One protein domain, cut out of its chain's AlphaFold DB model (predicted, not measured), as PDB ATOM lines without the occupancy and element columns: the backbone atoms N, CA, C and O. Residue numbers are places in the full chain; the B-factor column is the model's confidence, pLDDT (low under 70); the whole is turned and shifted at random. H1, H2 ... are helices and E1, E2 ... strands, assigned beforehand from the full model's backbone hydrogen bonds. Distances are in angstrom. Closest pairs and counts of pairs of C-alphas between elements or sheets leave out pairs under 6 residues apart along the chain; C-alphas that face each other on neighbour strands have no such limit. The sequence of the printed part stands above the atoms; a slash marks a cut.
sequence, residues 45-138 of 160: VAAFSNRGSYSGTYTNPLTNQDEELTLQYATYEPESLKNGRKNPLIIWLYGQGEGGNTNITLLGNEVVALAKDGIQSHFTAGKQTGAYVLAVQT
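What this domain is: This is residues 45 to 138 of the 160 residues of the protein "Cell wall phospholipase/carboxylesterase" of Streptococcus gallolyticus (UniProt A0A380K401). One strongly twisted sheet of four strands, E1 to E4, has the short helices H1 and H2 over one face and no named helix over the other; H3 lies off the sheet, next to H2. The long hairpin of E1 and E2 reaches beyond E4 and E3 as a twisted two-stranded arm, and its far turn is at one end of the longest axis. The printed part has 94 residues, with four named strands and three named helices in the order E1 E2 E3 H1 H2 H3 E4; the sheet's order is E1 E2 E4 E3, mixed, and the class is mixed, helices and strands. The whole is loose, with a radius of gyration of the C-alphas of 15.6 A, and elongated, spanning 51 by 27 by 19 A.

Where its parts are: Find C-alpha 50 at (-21.552, -3.953, 46.535); from there E1, residues 50 to 59, runs 28.8 A. After the turn, E2, residues 66 to 76, runs 32.2 A to C-alpha 76 at (-21.727, -10.747, 44.419). Then come E3, residues 89 to 93, 12.9 A, and H1, residues 102 to 108, 9.9 A. H2, residues 111 to 115, is 7.9 A long and H3, residues 117 to 120, 4.9 A. E4, residues 132 to 137, runs 16.6 A and ends at C-alpha 137, (-7.935, -5.835, 44.130).

How they stand to each other: Look first at the edge strand E1, in an antiparallel hairpin with E2: N 54 and O 71 are 2.9 A apart, within hydrogen-bond range. E2 is antiparallel to E4, with N 74 and O 135 at 3.0 A. E4 is parallel to the other edge strand, E3, with N 92 and O 134 at 2.8 A. E3, H1 H2 H3 and E4 form a strand-helix-strand unit, two parallel neighbour strands with helices between. H1 is on the sheet at a height of 9.0 A, only just over E4 alone, with 4 of its C-alphas falling on E4 and 2 on E2; its closest C-alphas to E4 are Thr 102 and Gln 137, 6.0 A. It runs across the strands, only just, at 61 degrees to E4 on the local plane. H2, on the same face at 8.6 A, lies over E4. H3 is close but not clearly touching H2, with the closest C-alphas, Leu 114 and Gln 120, 6.7 A apart. In H1 every O i to N i+4 pair is within hydrogen-bond range; in H2 0 of 1 is, with 2 of 2 O i to N i+3 pairs, and H3 is too short for an O i to N i+4 pair.

The domain as a whole: The C-alphas farthest apart are those of Thr 63 and Lys 127, 51.3 A. The printed part has no cut; the links E2 to E3 and H3 to E4 are long. The mean pLDDT of the printed part is 94.0, and no printed residue is under 70.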
ATOM      1  N   VAL A  45     -21.019  -6.922  35.259       93.06
ATOM      2  CA  VAL A  45     -20.442  -6.247  36.437       93.06
ATOM      3  C   VAL A  45     -21.503  -5.676  37.376       93.06
ATOM      4  O   VAL A  45     -21.186  -5.394  38.532       93.06
ATOM      5  N   ALA A  46     -22.748  -5.513  36.911       92.25
ATOM      6  CA  ALA A  46     -23.850  -5.007  37.728       92.25
ATOM      7  C   ALA A  46     -24.276  -6.007  38.814       92.25
ATOM      8  O   ALA A  46     -24.785  -5.592  39.853       92.25
ATOM      9  N   ALA A  47     -24.013  -7.305  38.619       93.75
ATOM     10  CA  ALA A  47     -24.185  -8.314  39.663       93.75
ATOM     11  C   ALA A  47     -23.217  -8.093  40.845       93.75
ATOM     12  O   ALA A  47     -23.533  -8.447  41.978       93.75
ATOM     13  N   PHE A  48     -22.070  -7.456  40.594       95.88
ATOM     14  CA  PHE A  48     -21.071  -7.094  41.598       95.88
ATOM     15  C   PHE A  48     -21.271  -5.643  42.055       95.88
ATOM     16  O   PHE A  48     -20.435  -4.765  41.807       95.88
ATOM     17  N   SER A  49     -22.440  -5.365  42.634       91.25
ATOM     18  CA  SER A  49     -22.894  -4.004  42.946       91.25
ATOM     19  C   SER A  49     -22.396  -3.479  44.291       91.25
ATOM     20  O   SER A  49     -22.184  -2.274  44.419       91.25
ATOM     21  N   ASN A  50     -22.166  -4.355  45.275       95.06
ATOM     22  CA  ASN A  50     -21.552  -3.953  46.535       95.06
ATOM     23  C   ASN A  50     -20.035  -3.834  46.337       95.06
ATOM     24  O   ASN A  50     -19.345  -4.788  45.973       95.06
ATOM     25  N   ARG A  51     -19.532  -2.615  46.506       96.94
ATOM     26  CA  ARG A  51     -18.152  -2.229  46.226       96.94
ATOM     27  C   ARG A  51     -17.663  -1.319  47.324       96.94
ATOM     28  O   ARG A  51     -18.415  -0.500  47.848       96.94
ATOM     29  N   GLY A  52     -16.379  -1.410  47.609       97.25
ATOM     30  CA  GLY A  52     -15.769  -0.543  48.591       97.25
ATOM     31  C   GLY A  52     -14.270  -0.705  48.626       97.25
ATOM     32  O   GLY A  52     -13.652  -1.290  47.734       97.25
ATOM     33  N   SER A  53     -13.701  -0.171  49.692       97.19
ATOM     34  CA  SER A  53     -12.293  -0.292  49.993       97.19
ATOM     35  C   SER A  53     -12.083  -0.656  51.453       97.19
ATOM     36  O   SER A  53     -12.953  -0.456  52.304       97.19
ATOM     37  N   TYR A  54     -10.916  -1.215  51.725       95.88
ATOM     38  CA  TYR A  54     -10.413  -1.446  53.065       95.88
ATOM     39  C   TYR A  54      -9.001  -0.885  53.146       95.88
ATOM     40  O   TYR A  54      -8.154  -1.240  52.325       95.88
ATOM     41  N   SER A  55      -8.767  -0.023  54.129       96.81
ATOM     42  CA  SER A  55      -7.456   0.556  54.399       96.81
ATOM     43  C   SER A  55      -6.888  -0.033  55.683       96.81
ATOM     44  O   SER A  55      -7.614  -0.223  56.661       96.81
ATOM     45  N   GLY A  56      -5.593  -0.319  55.678       95.31
ATOM     46  CA  GLY A  56      -4.858  -0.790  56.845       95.31
ATOM     47  C   GLY A  56      -3.415  -0.309  56.806       95.31
ATOM     48  O   GLY A  56      -2.896   0.022  55.742       95.31
ATOM     49  N   THR A  57      -2.778  -0.258  57.971       96.75
ATOM     50  CA  THR A  57      -1.358   0.076  58.095       96.75
ATOM     51  C   THR A  57      -0.532  -1.205  58.074       96.75
ATOM     52  O   THR A  57      -0.774  -2.095  58.888       96.75
ATOM     53  N   TYR A  58       0.431  -1.283  57.159       95.31
ATOM     54  CA  TYR A  58       1.323  -2.426  56.974       95.31
ATOM     55  C   TYR A  58       2.769  -1.943  56.925       95.31
ATOM     56  O   TYR A  58       3.055  -0.882  56.370       95.31
ATOM     57  N   THR A  59       3.689  -2.721  57.486       96.44
ATOM     58  CA  THR A  59       5.117  -2.414  57.406       96.44
ATOM     59  C   THR A  59       5.642  -2.828  56.035       96.44
ATOM     60  O   THR A  59       5.603  -4.002  55.673       96.44
ATOM     61  N   ASN A  60       6.156  -1.869  55.271       96.62
ATOM     62  CA  ASN A  60       6.763  -2.121  53.974       96.62
ATOM     63  C   ASN A  60       8.010  -3.018  54.140       96.62
ATOM     64  O   ASN A  60       8.948  -2.625  54.839       96.62
ATOM     65  N   PRO A  61       8.062  -4.193  53.489       94.94
ATOM     66  CA  PRO A  61       9.140  -5.158  53.697       94.94
ATOM     67  C   PRO A  61      10.493  -4.710  53.123       94.94
ATOM     68  O   PRO A  61      11.535  -5.195  53.563       94.94
ATOM     69  N   LEU A  62      10.503  -3.759  52.186       94.38
ATOM     70  CA  LEU A  62      11.721  -3.188  51.619       94.38
ATOM     71  C   LEU A  62      12.281  -2.041  52.474       94.38
ATOM     72  O   LEU A  62      13.494  -1.939  52.659       94.38
ATOM     73  N   THR A  63      11.417  -1.159  52.986       96.12
ATOM     74  CA  THR A  63      11.838   0.075  53.683       96.12
ATOM     75  C   THR A  63      11.748  -0.008  55.209       96.12
ATOM     76  O   THR A  63      12.320   0.839  55.902       96.12
ATOM     77  N   ASN A  64      11.056  -1.018  55.746       96.25
ATOM     78  CA  ASN A  64      10.675  -1.148  57.157       96.25
ATOM     79  C   ASN A  64       9.903   0.067  57.704       96.25
ATOM     80  O   ASN A  64       9.970   0.355  58.899       96.25
ATOM     81  N   GLN A  65       9.220   0.817  56.836       97.44
ATOM     82  CA  GLN A  65       8.342   1.916  57.233       97.44
ATOM     83  C   GLN A  65       6.887   1.467  57.193       97.44
ATOM     84  O   GLN A  65       6.492   0.715  56.306       97.44
ATOM     85  N   ASP A  66       6.091   1.957  58.134       97.44
ATOM     86  CA  ASP A  66       4.652   1.729  58.125       97.44
ATOM     87  C   ASP A  66       3.979   2.595  57.057       97.44
ATOM     88  O   ASP A  66       4.199   3.805  56.970       97.44
ATOM     89  N   GLU A  67       3.134   1.963  56.251       96.12
ATOM     90  CA  GLU A  67       2.421   2.575  55.140       96.12
ATOM     91  C   GLU A  67       0.934   2.234  55.223       96.12
ATOM     92  O   GLU A  67       0.550   1.110  55.549       96.12
ATOM     93  N   GLU A  68       0.073   3.201  54.904       96.81
ATOM     94  CA  GLU A  68      -1.345   2.921  54.711       96.81
ATOM     95  C   GLU A  68      -1.562   2.341  53.312       96.81
ATOM     96  O   GLU A  68      -1.294   2.989  52.298       96.81
ATOM     97  N   LEU A  69      -2.076   1.117  53.256       95.88
ATOM     98  CA  LEU A  69      -2.441   0.441  52.021       95.88
ATOM     99  C   LEU A  69      -3.953   0.320  51.941       95.88
ATOM    100  O   LEU A  69      -4.612  -0.062  52.906       95.88
ATOM    101  N   THR A  70      -4.495   0.617  50.762       96.00
ATOM    102  CA  THR A  70      -5.926   0.509  50.484       96.00
ATOM    103  C   THR A  70      -6.167  -0.556  49.428       96.00
ATOM    104  O   THR A  70      -5.689  -0.439  48.302       96.00
ATOM    105  N   LEU A  71      -6.934  -1.581  49.787       96.31
ATOM    106  CA  LEU A  71      -7.461  -2.584  48.870       96.31
ATOM    107  C   LEU A  71      -8.859  -2.176  48.428       96.31
ATOM    108  O   LEU A  71      -9.615  -1.608  49.216       96.31
ATOM    109  N   GLN A  72      -9.225  -2.494  47.193       97.12
ATOM    110  CA  GLN A  72     -10.601  -2.362  46.721       97.12
ATOM    111  C   GLN A  72     -11.253  -3.732  46.618       97.12
ATOM    112  O   GLN A  72     -10.578  -4.761  46.523       97.12
ATOM    113  N   TYR A  73     -12.580  -3.750  46.603       97.38
ATOM    114  CA  TYR A  73     -13.325  -4.971  46.369       97.38
ATOM    115  C   TYR A  73     -14.623  -4.734  45.605       97.38
ATOM    116  O   TYR A  73     -15.186  -3.636  45.599       97.38
ATOM    117  N   ALA A  74     -15.117  -5.812  45.005       97.44
ATOM    118  CA  ALA A  74     -16.470  -5.926  44.488       97.44
ATOM    119  C   ALA A  74     -17.047  -7.295  44.877       97.44
ATOM    120  O   ALA A  74     -16.351  -8.310  44.771       97.44
ATOM    121  N   THR A  75     -18.302  -7.337  45.329       97.31
ATOM    122  CA  THR A  75     -18.945  -8.573  45.793       97.31
ATOM    123  C   THR A  75     -20.227  -8.894  45.045       97.31
ATOM    124  O   THR A  75     -21.015  -8.008  44.713       97.31
ATOM    125  N   TYR A  76     -20.439 -10.189  44.810       96.75
ATOM    126  CA  TYR A  76     -21.727 -10.747  44.419       96.75
ATOM    127  C   TYR A  76     -22.410 -11.348  45.647       96.75
ATOM    128  O   TYR A  76     -21.871 -12.244  46.310       96.75
ATOM    129  N   GLU A  77     -23.609 -10.848  45.935       95.06
ATOM    130  CA  GLU A  77     -24.411 -11.209  47.101       95.06
ATOM    131  C   GLU A  77     -25.796 -11.688  46.644       95.06
ATOM    132  O   GLU A  77     -26.727 -10.884  46.539       95.06
ATOM    133  N   PRO A  78     -25.957 -12.987  46.335       93.31
ATOM    134  CA  PRO A  78     -27.224 -13.515  45.839       93.31
ATOM    135  C   PRO A  78     -28.337 -13.356  46.881       93.31
ATOM    136  O   PRO A  78     -28.218 -13.797  48.028       93.31
ATOM    137  N   GLU A  79     -29.458 -12.765  46.464       90.44
ATOM    138  CA  GLU A  79     -30.595 -12.461  47.346       90.44
ATOM    139  C   GLU A  79     -31.153 -13.713  48.039       90.44
ATOM    140  O   GLU A  79     -31.548 -13.670  49.206       90.44
ATOM    141  N   SER A  80     -31.107 -14.861  47.352       87.88
ATOM    142  CA  SER A  80     -31.540 -16.168  47.863       87.88
ATOM    143  C   SER A  80     -30.802 -16.615  49.134       87.88
ATOM    144  O   SER A  80     -31.301 -17.483  49.859       87.88
ATOM    145  N   LEU A  81     -29.633 -16.033  49.428       91.81
ATOM    146  CA  LEU A  81     -28.791 -16.413  50.562       91.81
ATOM    147  C   LEU A  81     -28.931 -15.493  51.785       91.81
ATOM    148  O   LEU A  81     -28.572 -15.925  52.881       91.81
ATOM    149  N   LYS A  82     -29.491 -14.278  51.653       85.44
ATOM    150  CA  LYS A  82     -29.477 -13.248  52.720       85.44
ATOM    151  C   LYS A  82     -30.117 -13.670  54.048       85.44
ATOM    152  O   LYS A  82     -29.656 -13.250  55.101       85.44
ATOM    153  N   ASN A  83     -31.137 -14.528  54.015       80.94
ATOM    154  CA  ASN A  83     -31.827 -15.041  55.213       80.94
ATOM    155  C   ASN A  83     -31.496 -16.516  55.493       80.94
ATOM    156  O   ASN A  83     -32.303 -17.271  56.038       80.94
ATOM    157  N   GLY A  84     -30.331 -16.946  55.019       71.81
ATOM    158  CA  GLY A  84     -29.931 -18.335  54.951       71.81
ATOM    159  C   GLY A  84     -29.180 -18.896  56.146       71.81
ATOM    160  O   GLY A  84     -28.936 -18.252  57.161       71.81
ATOM    161  N   ARG A  85     -28.759 -20.148  55.972       77.94
ATOM    162  CA  ARG A  85     -27.694 -20.788  56.744       77.94
ATOM    163  C   ARG A  85     -26.340 -20.206  56.309       77.94
ATOM    164  O   ARG A  85     -26.255 -19.359  55.428       77.94
ATOM    165  N   LYS A  86     -25.255 -20.695  56.911       88.06
ATOM    166  CA  LYS A  86     -23.902 -20.433  56.404       88.06
ATOM    167  C   LYS A  86     -23.775 -20.995  54.982       88.06
ATOM    168  O   LYS A  86     -24.023 -22.185  54.792       88.06
ATOM    169  N   ASN A  87     -23.378 -20.149  54.036       89.94
ATOM    170  CA  ASN A  87     -23.162 -20.492  52.630       89.94
ATOM    171  C   ASN A  87     -21.680 -20.316  52.256       89.94
ATOM    172  O   ASN A  87     -20.959 -19.618  52.975       89.94
ATOM    173  N   PRO A  88     -21.211 -20.933  51.159       93.62
ATOM    174  CA  PRO A  88     -19.842 -20.758  50.691       93.62
ATOM    175  C   PRO A  88     -19.522 -19.300  50.339       93.62
ATOM    176  O   PRO A  88     -20.384 -18.556  49.864       93.62
ATOM    177  N   LEU A  89     -18.259 -18.928  50.537       96.12
ATOM    178  CA  LEU A  89     -17.658 -17.697  50.037       96.12
ATOM    179  C   LEU A  89     -16.504 -18.078  49.110       96.12
ATOM    180  O   LEU A  89     -15.592 -18.794  49.520       96.12
ATOM    181  N   ILE A  90     -16.549 -17.582  47.881       97.31
ATOM    182  CA  ILE A  90     -15.457 -17.671  46.917       97.31
ATOM    183  C   ILE A  90     -14.687 -16.357  46.983       97.31
ATOM    184  O   ILE A  90     -15.265 -15.292  46.774       97.31
ATOM    185  N   ILE A  91     -13.389 -16.428  47.268       97.62
ATOM    186  CA  ILE A  91     -12.496 -15.268  47.227       97.62
ATOM    187  C   ILE A  91     -11.667 -15.372  45.952       97.62
ATOM    188  O   ILE A  91     -10.963 -16.361  45.752       97.62
ATOM    189  N   TRP A  92     -11.771 -14.363  45.094       97.56
ATOM    190  CA  TRP A  92     -11.017 -14.278  43.854       97.56
ATOM    191  C   TRP A  92      -9.806 -13.360  44.022       97.56
ATOM    192  O   TRP A  92      -9.960 -12.170  44.312       97.56
ATOM    193  N   LEU A  93      -8.615 -13.921  43.804       95.75
ATOM    194  CA  LEU A  93      -7.351 -13.195  43.725       95.75
ATOM    195  C   LEU A  93      -6.940 -13.109  42.257       95.75
ATOM    196  O   LEU A  93      -6.826 -14.125  41.577       95.75
ATOM    197  N   TYR A  94      -6.766 -11.890  41.766       95.44
ATOM    198  CA  TYR A  94      -6.480 -11.631  40.360       95.44
ATOM    199  C   TYR A  94      -5.009 -11.892  39.981       95.44
ATOM    200  O   TYR A  94      -4.155 -12.032  40.856       95.44
ATOM    201  N   GLY A  95      -4.722 -11.986  38.679       94.19
ATOM    202  CA  GLY A  95      -3.381 -12.233  38.148       94.19
ATOM    203  C   GLY A  95      -2.512 -10.971  38.085       94.19
ATOM    204  O   GLY A  95      -2.846  -9.919  38.608       94.19
ATOM    205  N   GLN A  96      -1.348 -11.046  37.446       93.06
ATOM    206  CA  GLN A  96      -0.432  -9.898  37.378       93.06
ATOM    207  C   GLN A  96      -1.042  -8.688  36.639       93.06
ATOM    208  O   GLN A  96      -0.729  -7.543  36.965       93.06
ATOM    209  N   GLY A  97      -1.911  -8.932  35.654       94.38
ATOM    210  CA  GLY A  97      -2.424  -7.893  34.766       94.38
ATOM    211  C   GLY A  97      -3.630  -7.126  35.293       94.38
ATOM    212  O   GLY A  97      -3.949  -6.067  34.771       94.38
ATOM    213  N   GLU A  98      -4.331  -7.608  36.312       95.38
ATOM    214  CA  GLU A  98      -5.631  -7.041  36.692       95.38
ATOM    215  C   GLU A  98      -5.594  -6.184  37.966       95.38
ATOM    216  O   GLU A  98      -6.619  -5.995  38.629       95.38
ATOM    217  N   GLY A  99      -4.407  -5.665  38.295       91.88
ATOM    218  CA  GLY A  99      -4.205  -4.668  39.341       91.88
ATOM    219  C   GLY A  99      -4.789  -3.304  38.970       91.88
ATOM    220  O   GLY A  99      -5.280  -3.075  37.865       91.88
ATOM    221  N   GLY A 100      -4.774  -2.375  39.921       90.12
ATOM    222  CA  GLY A 100      -5.272  -1.002  39.749       90.12
ATOM    223  C   GLY A 100      -6.802  -0.801  39.698       90.12
ATOM    224  O   GLY A 100      -7.295   0.133  40.328       90.12
ATOM    225  N   ASN A 101      -7.574  -1.628  38.975       91.44
ATOM    226  CA  ASN A 101      -9.007  -1.384  38.730       91.44
ATOM    227  C   ASN A 101      -9.887  -2.631  38.928       91.44
ATOM    228  O   ASN A 101      -9.761  -3.622  38.210       91.44
ATOM    229  N   THR A 102     -10.881  -2.543  39.818       93.50
ATOM    230  CA  THR A 102     -11.802  -3.655  40.129       93.50
ATOM    231  C   THR A 102     -12.610  -4.173  38.930       93.50
ATOM    232  O   THR A 102     -12.928  -5.356  38.886       93.50
ATOM    233  N   ASN A 103     -12.942  -3.355  37.925       93.69
ATOM    234  CA  ASN A 103     -13.624  -3.859  36.721       93.69
ATOM    235  C   ASN A 103     -12.694  -4.681  35.826       93.69
ATOM    236  O   ASN A 103     -13.162  -5.619  35.188       93.69
ATOM    237  N   ILE A 104     -11.398  -4.364  35.799       93.94
ATOM    238  CA  ILE A 104     -10.403  -5.180  35.093       93.94
ATOM    239  C   ILE A 104     -10.259  -6.523  35.808       93.94
ATOM    240  O   ILE A 104     -10.288  -7.557  35.149       93.94
ATOM    241  N   THR A 105     -10.239  -6.531  37.146       94.75
ATOM    242  CA  THR A 105     -10.309  -7.770  37.934       94.75
ATOM    243  C   THR A 105     -11.529  -8.620  37.571       94.75
ATOM    244  O   THR A 105     -11.394  -9.822  37.365       94.75
ATOM    245  N   LEU A 106     -12.717  -8.013  37.467       95.88
ATOM    246  CA  LEU A 106     -13.954  -8.748  37.188       95.88
ATOM    247  C   LEU A 106     -14.038  -9.289  35.753       95.88
ATOM    248  O   LEU A 106     -14.546 -10.391  35.543       95.88
ATOM    249  N   LEU A 107     -13.579  -8.510  34.773       94.62
ATOM    250  CA  LEU A 107     -13.777  -8.801  33.351       94.62
ATOM    251  C   LEU A 107     -12.582  -9.502  32.701       94.62
ATOM    252  O   LEU A 107     -12.787 -10.271  31.768       94.62
ATOM    253  N   GLY A 108     -11.362  -9.294  33.202       91.31
ATOM    254  CA  GLY A 108     -10.137  -9.835  32.602       91.31
ATOM    255  C   GLY A 108     -10.077 -11.365  32.574       91.31
ATOM    256  O   GLY A 108      -9.565 -11.932  31.617       91.31
ATOM    257  N   ASN A 109     -10.657 -12.033  33.580       88.19
ATOM    258  CA  ASN A 109     -10.714 -13.501  33.680       88.19
ATOM    259  C   ASN A 109     -12.150 -14.034  33.835       88.19
ATOM    260  O   ASN A 109     -12.360 -15.095  34.415       88.19
ATOM    261  N   GLU A 110     -13.148 -13.277  33.367       93.50
ATOM    262  CA  GLU A 110     -14.570 -13.640  33.463       93.50
ATOM    263  C   GLU A 110     -15.018 -14.034  34.890       93.50
ATOM    264  O   GLU A 110     -15.836 -14.931  35.080       93.50
ATOM    265  N   VAL A 111     -14.536 -13.335  35.928       96.81
ATOM    266  CA  VAL A 111     -14.961 -13.555  37.331       96.81
ATOM    267  C   VAL A 111     -16.473 -13.400  37.471       96.81
ATOM    268  O   VAL A 111     -17.115 -14.062  38.287       96.81
ATOM    269  N   VAL A 112     -17.065 -12.567  36.614       96.94
ATOM    270  CA  VAL A 112     -18.514 -12.409  36.478       96.94
ATOM    271  C   VAL A 112     -19.260 -13.722  36.207       96.94
ATOM    272  O   VAL A 112     -20.417 -13.851  36.601       96.94
ATOM    273  N   ALA A 113     -18.613 -14.731  35.614       96.75
ATOM    274  CA  ALA A 113     -19.198 -16.056  35.425       96.75
ATOM    275  C   ALA A 113     -19.544 -16.739  36.753       96.75
ATOM    276  O   ALA A 113     -20.507 -17.503  36.807       96.75
ATOM    277  N   LEU A 114     -18.824 -16.424  37.836       97.06
ATOM    278  CA  LEU A 114     -19.112 -16.962  39.165       97.06
ATOM    279  C   LEU A 114     -20.486 -16.529  39.684       97.06
ATOM    280  O   LEU A 114     -21.043 -17.233  40.518       97.06
ATOM    281  N   ALA A 115     -21.050 -15.424  39.192       96.19
ATOM    282  CA  ALA A 115     -22.388 -14.956  39.555       96.19
ATOM    283  C   ALA A 115     -23.512 -15.562  38.691       96.19
ATOM    284  O   ALA A 115     -24.686 -15.346  38.985       96.19
ATOM    285  N   LYS A 116     -23.185 -16.308  37.623       95.75
ATOM    286  CA  LYS A 116     -24.180 -16.887  36.706       95.75
ATOM    287  C   LYS A 116     -24.842 -18.120  37.329       95.75
ATOM    288  O   LYS A 116     -24.166 -18.943  37.949       95.75
ATOM    289  N   ASP A 117     -26.139 -18.301  37.070       95.19
ATOM    290  CA  ASP A 117     -26.952 -19.409  37.604       95.19
ATOM    291  C   ASP A 117     -26.326 -20.788  37.373       95.19
ATOM    292  O   ASP A 117     -26.343 -21.634  38.265       95.19
ATOM    293  N   GLY A 118     -25.714 -21.005  36.203       95.75
ATOM    294  CA  GLY A 118     -25.020 -22.254  35.889       95.75
ATOM    295  C   GLY A 118     -23.939 -22.596  36.917       95.75
ATOM    296  O   GLY A 118     -23.935 -23.703  37.446       95.75
ATOM    297  N   ILE A 119     -23.086 -21.630  37.275       96.56
ATOM    298  CA  ILE A 119     -22.027 -21.822  38.274       96.56
ATOM    299  C   ILE A 119     -22.603 -21.848  39.692       96.56
ATOM    300  O   ILE A 119     -22.282 -22.744  40.473       96.56
ATOM    301  N   GLN A 120     -23.493 -20.910  40.016       96.94
ATOM    302  CA  GLN A 120     -24.120 -20.804  41.337       96.94
ATOM    303  C   GLN A 120     -24.879 -22.080  41.729       96.94
ATOM    304  O   GLN A 120     -24.865 -22.465  42.900       96.94
ATOM    305  N   SER A 121     -25.470 -22.785  40.756       96.00
ATOM    306  CA  SER A 121     -26.210 -24.033  40.976       96.00
ATOM    307  C   SER A 121     -25.380 -25.171  41.584       96.00
ATOM    308  O   SER A 121     -25.940 -26.068  42.217       96.00
ATOM    309  N   HIS A 122     -24.050 -25.126  41.445       95.69
ATOM    310  CA  HIS A 122     -23.147 -26.142  41.985       95.69
ATOM    311  C   HIS A 122     -22.872 -25.987  43.487       95.69
ATOM    312  O   HIS A 122     -22.452 -26.946  44.137       95.69
ATOM    313  N   PHE A 123     -23.122 -24.809  44.058       94.69
ATOM    314  CA  PHE A 123     -22.895 -24.546  45.475       94.69
ATOM    315  C   PHE A 123     -24.187 -24.780  46.246       94.69
ATOM    316  O   PHE A 123     -25.179 -24.100  46.004       94.69
ATOM    317  N   THR A 124     -24.195 -25.739  47.173       91.44
ATOM    318  CA  THR A 124     -25.396 -26.066  47.954       91.44
ATOM    319  C   THR A 124     -25.105 -26.170  49.448       91.44
ATOM    320  O   THR A 124     -24.073 -26.691  49.873       91.44
ATOM    321  N   ALA A 125     -26.041 -25.679  50.260       86.94
ATOM    322  CA  ALA A 125     -26.017 -25.762  51.717       86.94
ATOM    323  C   ALA A 125     -27.413 -26.151  52.233       86.94
ATOM    324  O   ALA A 125     -28.278 -25.319  52.533       86.94
ATOM    325  N   GLY A 126     -27.670 -27.457  52.317       85.44
ATOM    326  CA  GLY A 126     -29.000 -27.982  52.625       85.44
ATOM    327  C   GLY A 126     -29.976 -27.707  51.480       85.44
ATOM    328  O   GLY A 126     -29.839 -28.281  50.411       85.44
ATOM    329  N   LYS A 127     -30.977 -26.848  51.713       87.44
ATOM    330  CA  LYS A 127     -31.958 -26.446  50.685       87.44
ATOM    331  C   LYS A 127     -31.572 -25.165  49.938       87.44
ATOM    332  O   LYS A 127     -32.333 -24.726  49.085       87.44
ATOM    333  N   GLN A 128     -30.462 -24.533  50.310       89.50
ATOM    334  CA  GLN A 128     -30.001 -23.308  49.667       89.50
ATOM    335  C   GLN A 128     -29.006 -23.622  48.565       89.50
ATOM    336  O   GLN A 128     -28.208 -24.551  48.705       89.50
ATOM    337  N   THR A 129     -29.049 -22.802  47.523       93.25
ATOM    338  CA  THR A 129     -28.180 -22.888  46.357       93.25
ATOM    339  C   THR A 129     -27.567 -21.519  46.098       93.25
ATOM    340  O   THR A 129     -28.285 -20.517  46.107       93.25
ATOM    341  N   GLY A 130     -26.257 -21.496  45.879       95.44
ATOM    342  CA  GLY A 130     -25.461 -20.304  45.616       95.44
ATOM    343  C   GLY A 130     -24.253 -20.158  46.544       95.44
ATOM    344  O   GLY A 130     -24.115 -20.844  47.561       95.44
ATOM    345  N   ALA A 131     -23.381 -19.225  46.185       96.62
ATOM    346  CA  ALA A 131     -22.205 -18.808  46.930       96.62
ATOM    347  C   ALA A 131     -22.024 -17.290  46.823       96.62
ATOM    348  O   ALA A 131     -22.265 -16.692  45.771       96.62
ATOM    349  N   TYR A 132     -21.533 -16.685  47.900       97.12
ATOM    350  CA  TYR A 132     -21.015 -15.322  47.856       97.12
ATOM    351  C   TYR A 132     -19.711 -15.294  47.060       97.12
ATOM    352  O   TYR A 132     -18.926 -16.244  47.127       97.12
ATOM    353  N   VAL A 133     -19.449 -14.200  46.349       97.81
ATOM    354  CA  VAL A 133     -18.170 -13.987  45.655       97.81
ATOM    355  C   VAL A 133     -17.580 -12.662  46.106       97.81
ATOM    356  O   VAL A 133     -18.266 -11.646  46.076       97.81
ATOM    357  N   LEU A 134     -16.311 -12.673  46.502       97.94
ATOM    358  CA  LEU A 134     -15.522 -11.496  46.845       97.94
ATOM    359  C   LEU A 134     -14.334 -11.414  45.886       97.94
ATOM    360  O   LEU A 134     -13.415 -12.226  45.967       97.94
ATOM    361  N   ALA A 135     -14.348 -10.430  44.994       97.69
ATOM    362  CA  ALA A 135     -13.192 -10.077  44.182       97.69
ATOM    363  C   ALA A 135     -12.437  -8.943  44.878       97.69
ATOM    364  O   ALA A 135     -12.984  -7.853  45.049       97.69
ATOM    365  N   VAL A 136     -11.202  -9.211  45.299       96.50
ATOM    366  CA  VAL A 136     -10.312  -8.222  45.926       96.50
ATOM    367  C   VAL A 136      -9.272  -7.743  44.928       96.50
ATOM    368  O   VAL A 136      -8.835  -8.511  44.076       96.50
ATOM    369  N   GLN A 137      -8.870  -6.482  45.042       95.56
ATOM    370  CA  GLN A 137      -7.935  -5.835  44.130       95.56
ATOM    371  C   GLN A 137      -6.916  -4.988  44.904       95.56
ATOM    372  O   GLN A 137      -7.293  -4.227  45.799       95.56
ATOM    373  N   THR A 138      -5.628  -5.108  44.557       95.38
ATOM    374  CA  THR A 138      -4.553  -4.274  45.114       95.38
ATOM    375  C   THR A 138      -4.110  -3.217  44.103       95.38
ATOM    376  O   THR A 138      -4.114  -3.486  42.894       95.38
TER     377      THR A 138